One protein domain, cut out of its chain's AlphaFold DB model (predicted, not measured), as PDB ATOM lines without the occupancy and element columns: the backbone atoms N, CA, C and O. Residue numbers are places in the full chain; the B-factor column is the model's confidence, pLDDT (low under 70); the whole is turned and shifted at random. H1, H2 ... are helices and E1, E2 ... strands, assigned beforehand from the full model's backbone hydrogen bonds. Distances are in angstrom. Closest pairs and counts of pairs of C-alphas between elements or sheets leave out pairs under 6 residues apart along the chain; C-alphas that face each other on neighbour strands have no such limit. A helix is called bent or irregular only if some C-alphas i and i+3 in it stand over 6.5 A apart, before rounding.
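Overview. This is residues 2 to 11 and 159 to 261 of the 538 residues of an uncharacterized protein of Dehalococcoidia bacterium (UniProt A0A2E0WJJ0). A small three-stranded sheet, E2, E3 and E4, has a long, bent but nearly straight helix, H2, passing it: arm H2a lies over E4, and arm H2b leads on to a small pair of strands, E1 and E5. The short helix H1 only grazes the sheet near E2, while residues 220 to 225 stick out as a free loop. You have 113 printed residues, in the order E1 H1 E2 E3 E4 H2 E5; the class is mixed, helices and strands, with under half of the residues, 49, in named elements. The larger sheet has the order E2 - E3 - E4, and both sheets are antiparallel. The whole is compact, with a radius of gyration of the C-alphas of 14.2 A, and spans 49 by 33 by 24 A, only just elongated.

Arrangement. Going along from the first residue, look first at E1, residues 163 to 165, and its antiparallel neighbour E5, residues 254 to 256, where N 164 and O 255 are 2.8 A apart, within hydrogen-bond range. Next comes H1, residues 167 to 173, which is on the larger sheet but only grazes it; its closest C-alphas to E2, residues 188 to 192, are those of Gln 167 and Leu 188, 6.4 A apart. E2 and E3, residues 202 to 206, form a hairpin, with N 190 and O 204 at 2.9 A. E3 and E4, residues 211 to 215, form another, with N 213 and O 205 at 2.8 A. These three strands make a meander, each the antiparallel neighbour of the one before. H2, residues 230 to 250, was assigned as one helix by its hydrogen bonds but is bent: C-alphas 238 and 241 are 6.6 A apart, and H2a and H2b stand at a shallow tilt of 24 degrees. H2a lies over E4 at a height over the sheet of 8.8 A, and the closest C-alphas of the two, Ile 214 and Val 233, are 6.8 A apart. H2b only grazes this sheet with residues 241 to 245; its closest C-alphas to E5 are those of Leu 248 and Leu 254, 6.1 A apart. H1 and H2b are close but not clearly touching, with Ile 170 and Leu 248 as the closest C-alphas at 7.7 A. In H1, H2a and H2b every O i to N i+4 pair is within hydrogen-bond range.

Along the chain. Find C-alpha 163 at (-21.221, 46.788, 32.699), where E1 begins; it runs 6.2 A, and H1 then runs 10.0 A. E2, E3 and E4 measure 12.0 A, 12.5 A and 13.0 A. H2a, residues 230 to 238, starts at C-alpha 230 at (-32.020, 22.751, 32.137) and runs 12.4 A; H2b, residues 241 to 250, runs 14.3 A. E5, 6.2 A long, ends at C-alpha 256 at (-19.699, 49.667, 35.176).

Size, cuts and confidence. The two C-alphas farthest apart, Asn 2 and Gly 223, are 51.4 A apart. Residues 12 to 158 are not printed, and C-alphas 11 and 159 are 4.8 A apart across this cut. The links H1 to E2 and E4 to H2 are long. Confidence is low, with pLDDT under 70, at residues 2 to 4, 194 to 200, 223 and 258 to 261.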
ATOM      1  N   ASN A   2     -20.262  57.631  44.805       35.41
ATOM      2  CA  ASN A   2     -21.233  56.550  44.592       35.41
ATOM      3  C   ASN A   2     -20.501  55.291  44.098       35.41
ATOM      4  O   ASN A   2     -20.221  55.169  42.908       35.41
ATOM      5  N   ASN A   3     -20.198  54.360  45.006       47.06
ATOM      6  CA  ASN A   3     -19.694  53.023  44.678       47.06
ATOM      7  C   ASN A   3     -20.811  52.204  44.011       47.06
ATOM      8  O   ASN A   3     -21.473  51.386  44.654       47.06
ATOM      9  N   THR A   4     -21.058  52.421  42.719       64.81
ATOM     10  CA  THR A   4     -21.924  51.524  41.956       64.81
ATOM     11  C   THR A   4     -21.249  50.160  41.873       64.81
ATOM     12  O   THR A   4     -20.206  50.009  41.251       64.81
ATOM     13  N   LYS A   5     -21.824  49.160  42.548       80.38
ATOM     14  CA  LYS A   5     -21.317  47.780  42.560       80.38
ATOM     15  C   LYS A   5     -21.686  47.051  41.265       80.38
ATOM     16  O   LYS A   5     -22.718  47.331  40.645       80.38
ATOM     17  N   LEU A   6     -20.871  46.069  40.878       84.38
ATOM     18  CA  LEU A   6     -21.200  45.145  39.797       84.38
ATOM     19  C   LEU A   6     -22.409  44.279  40.190       84.38
ATOM     20  O   LEU A   6     -22.405  43.601  41.217       84.38
ATOM     21  N   VAL A   7     -23.445  44.275  39.354       87.06
ATOM     22  CA  VAL A   7     -24.697  43.539  39.546       87.06
ATOM     23  C   VAL A   7     -24.911  42.589  38.375       87.06
ATOM     24  O   VAL A   7     -24.917  42.984  37.209       87.06
ATOM     25  N   THR A   8     -25.140  41.316  38.700       88.00
ATOM     26  CA  THR A   8     -25.546  40.288  37.735       88.00
ATOM     27  C   THR A   8     -27.055  40.075  37.835       88.00
ATOM     28  O   THR A   8     -27.559  39.651  38.871       88.00
ATOM     29  N   GLY A   9     -27.776  40.367  36.758       88.94
ATOM     30  CA  GLY A   9     -29.212  40.143  36.635       88.94
ATOM     31  C   GLY A   9     -29.587  38.657  36.567       88.94
ATOM     32  O   GLY A   9     -28.716  37.802  36.368       88.94
ATOM     33  N   PRO A  10     -30.884  38.336  36.716       92.00
ATOM     34  CA  PRO A  10     -31.369  36.960  36.766       92.00
ATOM     35  C   PRO A  10     -31.178  36.224  35.433       92.00
ATOM     36  O   PRO A  10     -31.128  36.830  34.359       92.00
ATOM     37  N   LEU A  11     -31.113  34.894  35.507       92.12
ATOM     38  CA  LEU A  11     -31.108  34.017  34.337       92.12
ATOM     39  C   LEU A  11     -32.466  34.062  33.628       92.12
ATOM     40  O   LEU A  11     -33.496  33.847  34.262       92.12
ATOM     41  N   PHE A 159     -28.244  36.158  30.721       94.50
ATOM     42  CA  PHE A 159     -28.287  37.047  31.871       94.50
ATOM     43  C   PHE A 159     -27.551  38.336  31.510       94.50
ATOM     44  O   PHE A 159     -26.810  38.392  30.523       94.50
ATOM     45  N   LYS A 160     -27.797  39.399  32.271       93.25
ATOM     46  CA  LYS A 160     -27.232  40.718  31.993       93.25
ATOM     47  C   LYS A 160     -26.392  41.193  33.162       93.25
ATOM     48  O   LYS A 160     -26.795  41.015  34.302       93.25
ATOM     49  N   VAL A 161     -25.266  41.816  32.871       92.06
ATOM     50  CA  VAL A 161     -24.423  42.510  33.841       92.06
ATOM     51  C   VAL A 161     -24.534  44.011  33.576       92.06
ATOM     52  O   VAL A 161     -24.663  44.431  32.425       92.06
ATOM     53  N   ASN A 162     -24.516  44.831  34.625       91.12
ATOM     54  CA  ASN A 162     -24.565  46.299  34.538       91.12
ATOM     55  C   ASN A 162     -23.215  46.928  34.126       91.12
ATOM     56  O   ASN A 162     -22.790  47.941  34.682       91.12
ATOM     57  N   ALA A 163     -22.528  46.335  33.153       89.50
ATOM     58  CA  ALA A 163     -21.221  46.788  32.699       89.50
ATOM     59  C   ALA A 163     -21.071  46.651  31.181       89.50
ATOM     60  O   ALA A 163     -21.644  45.753  30.558       89.50
ATOM     61  N   ILE A 164     -20.274  47.540  30.597       91.31
ATOM     62  CA  ILE A 164     -19.774  47.417  29.230       91.31
ATOM     63  C   ILE A 164     -18.569  46.477  29.257       91.31
ATOM     64  O   ILE A 164     -17.697  46.600  30.116       91.31
ATOM     65  N   VAL A 165     -18.532  45.545  28.309       93.62
ATOM     66  CA  VAL A 165     -17.507  44.499  28.240       93.62
ATOM     67  C   VAL A 165     -16.414  44.886  27.246       93.62
ATOM     68  O   VAL A 165     -16.703  45.128  26.072       93.62
ATOM     69  N   ASN A 166     -15.154  44.874  27.689       94.25
ATOM     70  CA  ASN A 166     -13.983  44.990  26.822       94.25
ATOM     71  C   ASN A 166     -13.667  43.639  26.154       94.25
ATOM     72  O   ASN A 166     -12.815  42.884  26.615       94.25
ATOM     73  N   GLN A 167     -14.364  43.328  25.058       94.19
ATOM     74  CA  GLN A 167     -14.200  42.055  24.341       94.19
ATOM     75  C   GLN A 167     -12.774  41.860  23.792       94.19
ATOM     76  O   GLN A 167     -12.255  40.751  23.844       94.19
ATOM     77  N   VAL A 168     -12.114  42.927  23.331       92.69
ATOM     78  CA  VAL A 168     -10.745  42.851  22.786       92.69
ATOM     79  C   VAL A 168      -9.744  42.476  23.881       92.69
ATOM     80  O   VAL A 168      -8.906  41.604  23.671       92.69
ATOM     81  N   GLY A 169      -9.852  43.097  25.061       92.94
ATOM     82  CA  GLY A 169      -9.012  42.760  26.213       92.94
ATOM     83  C   GLY A 169      -9.190  41.307  26.652       92.94
ATOM     84  O   GLY A 169      -8.210  40.594  26.838       92.94
ATOM     85  N   ILE A 170     -10.440  40.837  26.702       93.69
ATOM     86  CA  ILE A 170     -10.766  39.441  27.028       93.69
ATOM     87  C   ILE A 170     -10.165  38.473  26.005       93.69
ATOM     88  O   ILE A 170      -9.619  37.446  26.394       93.69
ATOM     89  N   ALA A 171     -10.258  38.783  24.710       93.25
ATOM     90  CA  ALA A 171      -9.712  37.932  23.657       93.25
ATOM     91  C   ALA A 171      -8.181  37.817  23.729       93.25
ATOM     92  O   ALA A 171      -7.644  36.738  23.494       93.25
ATOM     93  N   LYS A 172      -7.488  38.901  24.101       92.56
ATOM     94  CA  LYS A 172      -6.033  38.893  24.301       92.56
ATOM     95  C   LYS A 172      -5.631  38.056  25.518       92.56
ATOM     96  O   LYS A 172      -4.796  37.167  25.389       92.56
ATOM     97  N   GLU A 173      -6.265  38.295  26.665       91.75
ATOM     98  CA  GLU A 173      -5.932  37.632  27.936       91.75
ATOM     99  C   GLU A 173      -6.281  36.135  27.932       91.75
ATOM    100  O   GLU A 173      -5.513  35.287  28.380       91.75
ATOM    101  N   PHE A 174      -7.453  35.786  27.395       90.25
ATOM    102  CA  PHE A 174      -7.993  34.426  27.430       90.25
ATOM    103  C   PHE A 174      -7.943  33.735  26.060       90.25
ATOM    104  O   PHE A 174      -8.772  32.868  25.777       90.25
ATOM    105  N   SER A 175      -6.962  34.081  25.223       89.00
ATOM    106  CA  SER A 175      -6.817  33.616  23.830       89.00
ATOM    107  C   SER A 175      -6.925  32.095  23.643       89.00
ATOM    108  O   SER A 175      -7.433  31.626  22.633       89.00
ATOM    109  N   ARG A 176      -6.528  31.297  24.644       88.00
ATOM    110  CA  ARG A 176      -6.611  29.820  24.609       88.00
ATOM    111  C   ARG A 176      -8.030  29.253  24.691       88.00
ATOM    112  O   ARG A 176      -8.235  28.079  24.394       88.00
ATOM    113  N   VAL A 177      -8.992  30.032  25.180       87.56
ATOM    114  CA  VAL A 177     -10.374  29.584  25.430       87.56
ATOM    115  C   VAL A 177     -11.419  30.506  24.803       87.56
ATOM    116  O   VAL A 177     -12.614  30.290  25.012       87.56
ATOM    117  N   VAL A 178     -10.988  31.524  24.056       90.81
ATOM    118  CA  VAL A 178     -11.840  32.544  23.443       90.81
ATOM    119  C   VAL A 178     -11.735  32.491  21.924       90.81
ATOM    120  O   VAL A 178     -10.649  32.397  21.370       90.81
ATOM    121  N   GLU A 179     -12.879  32.629  21.266       89.81
ATOM    122  CA  GLU A 179     -13.009  32.874  19.833       89.81
ATOM    123  C   GLU A 179     -13.651  34.260  19.659       89.81
ATOM    124  O   GLU A 179     -14.767  34.509  20.138       89.81
ATOM    125  N   TYR A 180     -12.946  35.188  19.008       92.19
ATOM    126  CA  TYR A 180     -13.443  36.542  18.767       92.19
ATOM    127  C   TYR A 180     -12.974  37.064  17.411       92.19
ATOM    128  O   TYR A 180     -11.836  37.490  17.261       92.19
ATOM    129  N   GLU A 181     -13.897  37.054  16.451       88.12
ATOM    130  CA  GLU A 181     -13.687  37.506  15.074       88.12
ATOM    131  C   GLU A 181     -14.655  38.665  14.785       88.12
ATOM    132  O   GLU A 181     -15.728  38.429  14.223       88.12
ATOM    133  N   PRO A 182     -14.353  39.906  15.217       86.62
ATOM    134  CA  PRO A 182     -15.291  41.032  15.146       86.62
ATOM    135  C   PRO A 182     -15.760  41.362  13.724       86.62
ATOM    136  O   PRO A 182     -16.898  41.803  13.562       86.62
ATOM    137  N   GLU A 183     -14.925  41.089  12.718       81.38
ATOM    138  CA  GLU A 183     -15.252  41.254  11.294       81.38
ATOM    139  C   GLU A 183     -16.324  40.259  10.817       81.38
ATOM    140  O   GLU A 183     -17.120  40.559   9.929       81.38
ATOM    141  N   LEU A 184     -16.388  39.071  11.433       82.00
ATOM    142  CA  LEU A 184     -17.381  38.039  11.120       82.00
ATOM    143  C   LEU A 184     -18.603  38.118  12.041       82.00
ATOM    144  O   LEU A 184     -19.738  37.878  11.618       82.00
ATOM    145  N   SER A 185     -18.394  38.405  13.327       79.69
ATOM    146  CA  SER A 185     -19.459  38.513  14.317       79.69
ATOM    147  C   SER A 185     -19.060  39.396  15.505       79.69
ATOM    148  O   SER A 185     -18.025  39.165  16.122       79.69
ATOM    149  N   PRO A 186     -19.926  40.325  15.957       85.56
ATOM    150  CA  PRO A 186     -19.621  41.235  17.069       85.56
ATOM    151  C   PRO A 186     -19.655  40.561  18.457       85.56
ATOM    152  O   PRO A 186     -19.649  41.231  19.495       85.56
ATOM    153  N   GLN A 187     -19.796  39.238  18.509       88.69
ATOM    154  CA  GLN A 187     -19.938  38.473  19.743       88.69
ATOM    155  C   GLN A 187     -18.638  37.740  20.068       88.69
ATOM    156  O   GLN A 187     -18.007  37.160  19.192       88.69
ATOM    157  N   LEU A 188     -18.274  37.735  21.348       93.62
ATOM    158  CA  LEU A 188     -17.130  36.989  21.853       93.62
ATOM    159  C   LEU A 188     -17.625  35.648  22.381       93.62
ATOM    160  O   LEU A 188     -18.542  35.614  23.203       93.62
ATOM    161  N   ILE A 189     -17.047  34.549  21.912       93.19
ATOM    162  CA  ILE A 189     -17.394  33.202  22.361       93.19
ATOM    163  C   ILE A 189     -16.290  32.730  23.296       93.19
ATOM    164  O   ILE A 189     -15.114  32.852  22.984       93.19
ATOM    165  N   ILE A 190     -16.660  32.193  24.455       91.31
ATOM    166  CA  ILE A 190     -15.701  31.666  25.424       91.31
ATOM    167  C   ILE A 190     -16.092  30.255  25.855       91.31
ATOM    168  O   ILE A 190     -17.209  30.004  26.313       91.31
ATOM    169  N   ASN A 191     -15.162  29.321  25.698       89.44
ATOM    170  CA  ASN A 191     -15.260  27.925  26.105       89.44
ATOM    171  C   ASN A 191     -14.663  27.774  27.515       89.44
ATOM    172  O   ASN A 191     -13.542  27.300  27.695       89.44
ATOM    173  N   TRP A 192     -15.409  28.204  28.532       87.00
ATOM    174  CA  TRP A 192     -14.881  28.313  29.888       87.00
ATOM    175  C   TRP A 192     -14.707  26.939  30.556       87.00
ATOM    176  O   TRP A 192     -15.623  26.098  30.491       87.00
ATOM    177  N   PRO A 193     -13.561  26.683  31.219       77.75
ATOM    178  CA  PRO A 193     -13.340  25.440  31.940       77.75
ATOM    179  C   PRO A 193     -14.352  25.265  33.083       77.75
ATOM    180  O   PRO A 193     -14.875  26.243  33.624       77.75
ATOM    181  N   PRO A 194     -14.658  24.016  33.465       68.75
ATOM    182  CA  PRO A 194     -15.481  23.767  34.637       68.75
ATOM    183  C   PRO A 194     -14.872  24.405  35.894       68.75
ATOM    184  O   PRO A 194     -13.663  24.359  36.110       68.75
ATOM    185  N   SER A 195     -15.727  24.968  36.749       66.69
ATOM    186  CA  SER A 195     -15.353  25.288  38.132       66.69
ATOM    187  C   SER A 195     -15.110  23.989  38.919       66.69
ATOM    188  O   SER A 195     -15.627  22.946  38.521       66.69
ATOM    189  N   LYS A 196     -14.397  24.047  40.058       59.84
ATOM    190  CA  LYS A 196     -14.050  22.883  40.910       59.84
ATOM    191  C   LYS A 196     -15.251  21.966  41.240       59.84
ATOM    192  O   LYS A 196     -15.060  20.779  41.456       59.84
ATOM    193  N   ASN A 197     -16.480  22.497  41.182       55.06
ATOM    194  CA  ASN A 197     -17.738  21.793  41.473       55.06
ATOM    195  C   ASN A 197     -18.642  21.544  40.237       55.06
ATOM    196  O   ASN A 197     -19.851  21.352  40.384       55.06
ATOM    197  N   ALA A 198     -18.116  21.621  39.008       58.84
ATOM    198  CA  ALA A 198     -18.881  21.433  37.771       58.84
ATOM    199  C   ALA A 198     -18.229  20.384  36.854       58.84
ATOM    200  O   ALA A 198     -17.030  20.404  36.623       58.84
ATOM    201  N   SER A 199     -19.021  19.479  36.278       53.34
ATOM    202  CA  SER A 199     -18.505  18.324  35.519       53.34
ATOM    203  C   SER A 199     -18.296  18.587  34.019       53.34
ATOM    204  O   SER A 199     -17.967  17.671  33.267       53.34
ATOM    205  N   SER A 200     -18.556  19.797  33.512       64.81
ATOM    206  CA  SER A 200     -18.501  20.087  32.068       64.81
ATOM    207  C   SER A 200     -18.113  21.533  31.764       64.81
ATOM    208  O   SER A 200     -18.496  22.450  32.490       64.81
ATOM    209  N   ARG A 201     -17.379  21.728  30.656       76.25
ATOM    210  CA  ARG A 201     -17.104  23.052  30.076       76.25
ATOM    211  C   ARG A 201     -18.417  23.755  29.742       76.25
ATOM    212  O   ARG A 201     -19.361  23.114  29.276       76.25
ATOM    213  N   VAL A 202     -18.462  25.065  29.952       84.31
ATOM    214  CA  VAL A 202     -19.626  25.893  29.624       84.31
ATOM    215  C   VAL A 202     -19.222  26.881  28.550       84.31
ATOM    216  O   VAL A 202     -18.240  27.603  28.699       84.31
ATOM    217  N   ARG A 203     -20.000  26.925  27.471       90.31
ATOM    218  CA  ARG A 203     -19.804  27.900  26.409       90.31
ATOM    219  C   ARG A 203     -20.643  29.139  26.698       90.31
ATOM    220  O   ARG A 203     -21.863  29.029  26.866       90.31
ATOM    221  N   PHE A 204     -19.996  30.301  26.729       92.69
ATOM    222  CA  PHE A 204     -20.670  31.588  26.834       92.69
ATOM    223  C   PHE A 204     -20.524  32.402  25.553       92.69
ATOM    224  O   PHE A 204     -19.477  32.385  24.917       92.69
ATOM    225  N   ILE A 205     -21.574  33.139  25.200       93.62
ATOM    226  CA  ILE A 205     -21.538  34.179  24.169       93.62
ATOM    227  C   ILE A 205     -21.697  35.520  24.876       93.62
ATOM    228  O   ILE A 205     -22.693  35.744  25.567       93.62
ATOM    229  N   ILE A 206     -20.717  36.399  24.725       94.69
ATOM    230  CA  ILE A 206     -20.616  37.663  25.445       94.69
ATOM    231  C   ILE A 206     -20.712  38.810  24.447       94.69
ATOM    232  O   ILE A 206     -19.965  38.883  23.470       94.69
ATOM    233  N   HIS A 207     -21.633  39.728  24.717       93.25
ATOM    234  CA  HIS A 207     -21.807  40.950  23.943       93.25
ATOM    235  C   HIS A 207     -21.224  42.152  24.691       93.25
ATOM    236  O   HIS A 207     -21.334  42.235  25.916       93.25
ATOM    237  N   LYS A 208     -20.724  43.144  23.943       90.94
ATOM    238  CA  LYS A 208     -20.244  44.442  24.462       90.94
ATOM    239  C   LYS A 208     -21.199  45.102  25.465       90.94
ATOM    240  O   LYS A 208     -20.764  45.768  26.395       90.94
ATOM    241  N   THR A 209     -22.504  44.891  25.297       89.50
ATOM    242  CA  THR A 209     -23.585  45.474  26.111       89.50
ATOM    243  C   THR A 209     -23.778  44.829  27.490       89.50
ATOM    244  O   THR A 209     -24.779  45.110  28.151       89.50
ATOM    245  N   GLY A 210     -22.894  43.916  27.904       89.69
ATOM    246  CA  GLY A 210     -23.025  43.202  29.177       89.69
ATOM    247  C   GLY A 210     -24.063  42.082  29.142       89.69
ATOM    248  O   GLY A 210     -24.467  41.578  30.187       89.69
ATOM    249  N   LYS A 211     -24.529  41.676  27.954       93.50
ATOM    250  CA  LYS A 211     -25.391  40.501  27.789       93.50
ATOM    251  C   LYS A 211     -24.528  39.253  27.631       93.50
ATOM    252  O   LYS A 211     -23.742  39.160  26.693       93.50
ATOM    253  N   PHE A 212     -24.745  38.286  28.510       94.38
ATOM    254  CA  PHE A 212     -24.096  36.983  28.496       94.38
ATOM    255  C   PHE A 212     -25.127  35.925  28.122       94.38
ATOM    256  O   PHE A 212     -26.254  35.950  28.620       94.38
ATOM    257  N   GLN A 213     -24.757  34.993  27.252       94.38
ATOM    258  CA  GLN A 213     -25.572  33.834  26.906       94.38
ATOM    259  C   GLN A 213     -24.851  32.559  27.313       94.38
ATOM    260  O   GLN A 213     -23.668  32.420  27.047       94.38
ATOM    261  N   ILE A 214     -25.572  31.628  27.919       92.06
ATOM    262  CA  ILE A 214     -25.163  30.257  28.190       92.06
ATOM    263  C   ILE A 214     -25.738  29.406  27.066       92.06
ATOM    264  O   ILE A 214     -26.958  29.381  26.859       92.06
ATOM    265  N   VAL A 215     -24.857  28.717  26.350       89.75
ATOM    266  CA  VAL A 215     -25.223  27.798  25.274       89.75
ATOM    267  C   VAL A 215     -24.606  26.428  25.528       89.75
ATOM    268  O   VAL A 215     -23.799  26.234  26.438       89.75
ATOM    269  N   LYS A 216     -25.026  25.442  24.736       85.56
ATOM    270  CA  LYS A 216     -24.496  24.085  24.844       85.56
ATOM    271  C   LYS A 216     -22.976  24.040  24.595       85.56
ATOM    272  O   LYS A 216     -22.469  24.843  23.808       85.56
ATOM    273  N   PRO A 217     -22.264  23.087  25.220       78.31
ATOM    274  CA  PRO A 217     -20.840  22.915  24.993       78.31
ATOM    275  C   PRO A 217     -20.543  22.453  23.567       78.31
ATOM    276  O   PRO A 217     -21.378  21.845  22.879       78.31
ATOM    277  N   GLU A 218     -19.314  22.724  23.151       77.19
ATOM    278  CA  GLU A 218     -18.753  22.184  21.925       77.19
ATOM    279  C   GLU A 218     -18.673  20.652  21.981       77.19
ATOM    280  O   GLU A 218     -18.352  20.097  23.040       77.19
ATOM    281  N   PRO A 219     -18.992  19.943  20.885       75.56
ATOM    282  CA  PRO A 219     -18.778  18.505  20.820       75.56
ATOM    283  C   PRO A 219     -17.302  18.144  20.970       75.56
ATOM    284  O   PRO A 219     -16.430  18.808  20.421       75.56
ATOM    285  N   LYS A 220     -17.032  17.051  21.696       72.69
ATOM    286  CA  LYS A 220     -15.669  16.521  21.852       72.69
ATOM    287  C   LYS A 220     -15.146  15.944  20.538       72.69
ATOM    288  O   LYS A 220     -13.944  15.963  20.303       72.69
ATOM    289  N   LYS A 221     -16.043  15.425  19.691       76.56
ATOM    290  CA  LYS A 221     -15.728  14.891  18.362       76.56
ATOM    291  C   LYS A 221     -16.591  15.543  17.284       76.56
ATOM    292  O   LYS A 221     -17.795  15.733  17.456       76.56
ATOM    293  N   LYS A 222     -15.992  15.844  16.130       71.69
ATOM    294  CA  LYS A 222     -16.711  16.385  14.968       71.69
ATOM    295  C   LYS A 222     -17.831  15.416  14.553       71.69
ATOM    296  O   LYS A 222     -17.575  14.241  14.317       71.69
ATOM    297  N   GLY A 223     -19.069  15.909  14.485       67.75
ATOM    298  CA  GLY A 223     -20.259  15.104  14.166       67.75
ATOM    299  C   GLY A 223     -21.008  14.528  15.376       67.75
ATOM    300  O   GLY A 223     -22.095  13.980  15.205       67.75
ATOM    301  N   GLU A 224     -20.489  14.687  16.597       76.38
ATOM    302  CA  GLU A 224     -21.183  14.288  17.822       76.38
ATOM    303  C   GLU A 224     -22.300  15.282  18.178       76.38
ATOM    304  O   GLU A 224     -22.132  16.505  18.129       76.38
ATOM    305  N   LEU A 225     -23.467  14.761  18.563       72.88
ATOM    306  CA  LEU A 225     -24.581  15.593  18.995       72.88
ATOM    307  C   LEU A 225     -24.432  15.954  20.474       72.88
ATOM    308  O   LEU A 225     -24.787  15.177  21.357       72.88
ATOM    309  N   THR A 226     -23.986  17.175  20.755       79.06
ATOM    310  CA  THR A 226     -24.037  17.711  22.117       79.06
ATOM    311  C   THR A 226     -25.421  18.209  22.480       79.06
ATOM    312  O   THR A 226     -26.094  18.899  21.703       79.06
ATOM    313  N   THR A 227     -25.818  17.882  23.706       82.88
ATOM    314  CA  THR A 227     -27.059  18.341  24.322       82.88
ATOM    315  C   THR A 227     -26.757  18.956  25.679       82.88
ATOM    316  O   THR A 227     -25.726  18.676  26.286       82.88
ATOM    317  N   ILE A 228     -27.648  19.824  26.136       84.75
ATOM    318  CA  ILE A 228     -27.594  20.422  27.465       84.75
ATOM    319  C   ILE A 228     -28.942  20.214  28.153       84.75
ATOM    320  O   ILE A 228     -29.986  20.137  27.503       84.75
ATOM    321  N   THR A 229     -28.931  20.084  29.471       84.50
ATOM    322  CA  THR A 229     -30.143  19.997  30.291       84.50
ATOM    323  C   THR A 229     -30.407  21.321  30.997       84.50
ATOM    324  O   THR A 229     -29.506  22.136  31.204       84.50
ATOM    325  N   MET A 230     -31.652  21.531  31.422       84.81
ATOM    326  CA  MET A 230     -32.020  22.751  32.137       84.81
ATOM    327  C   MET A 230     -31.272  22.901  33.470       84.81
ATOM    328  O   MET A 230     -30.873  24.000  33.855       84.81
ATOM    329  N   ASN A 231     -31.016  21.781  34.151       85.44
ATOM    330  CA  ASN A 231     -30.250  21.761  35.395       85.44
ATOM    331  C   ASN A 231     -28.791  22.167  35.170       85.44
ATOM    332  O   ASN A 231     -28.272  22.977  35.935       85.44
ATOM    333  N   GLN A 232     -28.165  21.706  34.081       85.44
ATOM    334  CA  GLN A 232     -26.810  22.129  33.718       85.44
ATOM    335  C   GLN A 232     -26.731  23.634  33.446       85.44
ATOM    336  O   GLN A 232     -25.802  24.278  33.920       85.44
ATOM    337  N   VAL A 233     -27.715  24.226  32.758       89.12
ATOM    338  CA  VAL A 233     -27.755  25.687  32.554       89.12
ATOM    339  C   VAL A 233     -27.882  26.435  33.881       89.12
ATOM    340  O   VAL A 233     -27.163  27.404  34.119       89.12
ATOM    341  N   ARG A 234     -28.784  25.993  34.768       89.38
ATOM    342  CA  ARG A 234     -28.970  26.617  36.088       89.38
ATOM    343  C   ARG A 234     -27.706  26.533  36.937       89.38
ATOM    344  O   ARG A 234     -27.335  27.523  37.562       89.38
ATOM    345  N   GLN A 235     -27.046  25.377  36.949       88.00
ATOM    346  CA  GLN A 235     -25.777  25.191  37.647       88.00
ATOM    347  C   GLN A 235     -24.697  26.091  37.044       88.00
ATOM    348  O   GLN A 235     -24.068  26.842  37.781       88.00
ATOM    349  N   ALA A 236     -24.563  26.106  35.715       88.81
ATOM    350  CA  ALA A 236     -23.607  26.950  35.006       88.81
ATOM    351  C   ALA A 236     -23.797  28.440  35.317       88.81
ATOM    352  O   ALA A 236     -22.817  29.150  35.510       88.81
ATOM    353  N   TYR A 237     -25.040  28.912  35.422       91.06
ATOM    354  CA  TYR A 237     -25.332  30.281  35.849       91.06
ATOM    355  C   TYR A 237     -24.948  30.536  37.316       91.06
ATOM    356  O   TYR A 237     -24.348  31.561  37.633       91.06
ATOM    357  N   LYS A 238     -25.286  29.614  38.227       89.19
ATOM    358  CA  LYS A 238     -25.041  29.789  39.667       89.19
ATOM    359  C   LYS A 238     -23.555  29.763  40.028       89.19
ATOM    360  O   LYS A 238     -23.162  30.515  40.916       89.19
ATOM    361  N   THR A 239     -22.761  28.918  39.375       87.00
ATOM    362  CA  THR A 239     -21.343  28.715  39.702       87.00
ATOM    363  C   THR A 239     -20.438  29.379  38.668       87.00
ATOM    364  O   THR A 239     -19.861  30.433  38.931       87.00
ATOM    365  N   THR A 240     -20.356  28.803  37.471       88.06
ATOM    366  CA  THR A 240     -19.375  29.160  36.441       88.06
ATOM    367  C   THR A 240     -19.539  30.589  35.928       88.06
ATOM    368  O   THR A 240     -18.556  31.305  35.780       88.06
ATOM    369  N   ALA A 241     -20.772  31.039  35.690       89.69
ATOM    370  CA  ALA A 241     -21.041  32.373  35.162       89.69
ATOM    371  C   ALA A 241     -20.668  33.469  36.165       89.69
ATOM    372  O   ALA A 241     -20.083  34.479  35.786       89.69
ATOM    373  N   LYS A 242     -20.969  33.258  37.454       85.81
ATOM    374  CA  LYS A 242     -20.591  34.196  38.516       85.81
ATOM    375  C   LYS A 242     -19.075  34.255  38.710       85.81
ATOM    376  O   LYS A 242     -18.554  35.343  38.924       85.81
ATOM    377  N   ASP A 243     -18.378  33.119  38.628       88.44
ATOM    378  CA  ASP A 243     -16.907  33.082  38.680       88.44
ATOM    379  C   ASP A 243     -16.282  33.829  37.495       88.44
ATOM    380  O   ASP A 243     -15.433  34.695  37.693       88.44
ATOM    381  N   LEU A 244     -16.772  33.566  36.278       90.62
ATOM    382  CA  LEU A 244     -16.338  34.262  35.071       90.62
ATOM    383  C   LEU A 244     -16.521  35.777  35.210       90.62
ATOM    384  O   LEU A 244     -15.567  36.524  35.035       90.62
ATOM    385  N   VAL A 245     -17.719  36.237  35.583       92.12
ATOM    386  CA  VAL A 245     -18.001  37.672  35.757       92.12
ATOM    387  C   VAL A 245     -17.074  38.304  36.800       92.12
ATOM    388  O   VAL A 245     -16.527  39.370  36.542       92.12
ATOM    389  N   LYS A 246     -16.826  37.636  37.937       90.50
ATOM    390  CA  LYS A 246     -15.886  38.122  38.964       90.50
ATOM    391  C   LYS A 246     -14.450  38.228  38.454       90.50
ATOM    392  O   LYS A 246     -13.751  39.167  38.818       90.50
ATOM    393  N   ARG A 247     -13.985  37.270  37.647       90.25
ATOM    394  CA  ARG A 247     -12.638  37.319  37.056       90.25
ATOM    395  C   ARG A 247     -12.517  38.454  36.048       90.25
ATOM    396  O   ARG A 247     -11.553  39.200  36.109       90.25
ATOM    397  N   LEU A 248     -13.519  38.620  35.184       93.06
ATOM    398  CA  LEU A 248     -13.551  39.717  34.217       93.06
ATOM    399  C   LEU A 248     -13.551  41.092  34.900       93.06
ATOM    400  O   LEU A 248     -12.908  42.010  34.402       93.06
ATOM    401  N   ASP A 249     -14.243  41.220  36.032       92.12
ATOM    402  CA  ASP A 249     -14.245  42.431  36.858       92.12
ATOM    403  C   ASP A 249     -12.863  42.716  37.460       92.12
ATOM    404  O   ASP A 249     -12.304  43.787  37.251       92.12
ATOM    405  N   LYS A 250     -12.262  41.717  38.126       90.38
ATOM    406  CA  LYS A 250     -10.922  41.830  38.730       90.38
ATOM    407  C   LYS A 250      -9.830  42.165  37.714       90.38
ATOM    408  O   LYS A 250      -8.902  42.888  38.048       90.38
ATOM    409  N   SER A 251      -9.944  41.653  36.490       89.88
ATOM    410  CA  SER A 251      -9.018  41.948  35.391       89.88
ATOM    411  C   SER A 251      -9.311  43.280  34.680       89.88
ATOM    412  O   SER A 251      -8.674  43.584  33.677       89.88
ATOM    413  N   GLY A 252     -10.287  44.071  35.143       90.88
ATOM    414  CA  GLY A 252     -10.603  45.382  34.567       90.88
ATOM    415  C   GLY A 252     -11.308  45.334  33.205       90.88
ATOM    416  O   GLY A 252     -11.379  46.344  32.504       90.88
ATOM    417  N   PHE A 253     -11.860  44.184  32.801       93.88
ATOM    418  CA  PHE A 253     -12.554  44.034  31.515       93.88
ATOM    419  C   PHE A 253     -14.029  44.441  31.553       93.88
ATOM    420  O   PHE A 253     -14.688  44.468  30.507       93.88
ATOM    421  N   LEU A 254     -14.559  44.754  32.736       92.06
ATOM    422  CA  LEU A 254     -15.920  45.235  32.933       92.06
ATOM    423  C   LEU A 254     -15.886  46.692  33.388       92.06
ATOM    424  O   LEU A 254     -15.386  47.009  34.460       92.06
ATOM    425  N   LYS A 255     -16.464  47.588  32.583       90.06
ATOM    426  CA  LYS A 255     -16.650  48.992  32.959       90.06
ATOM    427  C   LYS A 255     -18.100  49.214  33.359       90.06
ATOM    428  O   LYS A 255     -18.986  49.155  32.503       90.06
ATOM    429  N   ILE A 256     -18.347  49.451  34.645       87.06
ATOM    430  CA  ILE A 256     -19.699  49.667  35.176       87.06
ATOM    431  C   ILE A 256     -20.348  50.837  34.436       87.06
ATOM    432  O   ILE A 256     -19.755  51.902  34.271       87.06
ATOM    433  N   SER A 257     -21.563  50.614  33.941       74.81
ATOM    434  CA  SER A 257     -22.321  51.630  33.219       74.81
ATOM    435  C   SER A 257     -23.586  51.962  33.996       74.81
ATOM    436  O   SER A 257     -24.453  51.108  34.172       74.81
ATOM    437  N   ASN A 258     -23.713  53.225  34.415       61.19
ATOM    438  CA  ASN A 258     -24.919  53.755  35.066       61.19
ATOM    439  C   ASN A 258     -26.074  53.979  34.081       61.19
ATOM    440  O   ASN A 258     -27.164  54.388  34.480       61.19
ATOM    441  N   THR A 259     -25.870  53.702  32.790       52.12
ATOM    442  CA  THR A 259     -26.967  53.758  31.832       52.12
ATOM    443  C   THR A 259     -27.911  52.595  32.122       52.12
ATOM    444  O   THR A 259     -27.613  51.426  31.856       52.12
ATOM    445  N   ARG A 260     -29.091  52.912  32.677       44.12
ATOM    446  CA  ARG A 260     -30.287  52.080  32.514       44.12
ATOM    447  C   ARG A 260     -30.442  51.873  31.016       44.12
ATOM    448  O   ARG A 260     -30.969  52.712  30.296       44.12
ATOM    449  N   THR A 261     -29.900  50.767  30.534       42.00
ATOM    450  CA  THR A 261     -30.096  50.327  29.163       42.00
ATOM    451  C   THR A 261     -31.602  50.204  28.996       42.00
ATOM    452  O   THR A 261     -32.205  49.457  29.776       42.00
TER     453      THR A 261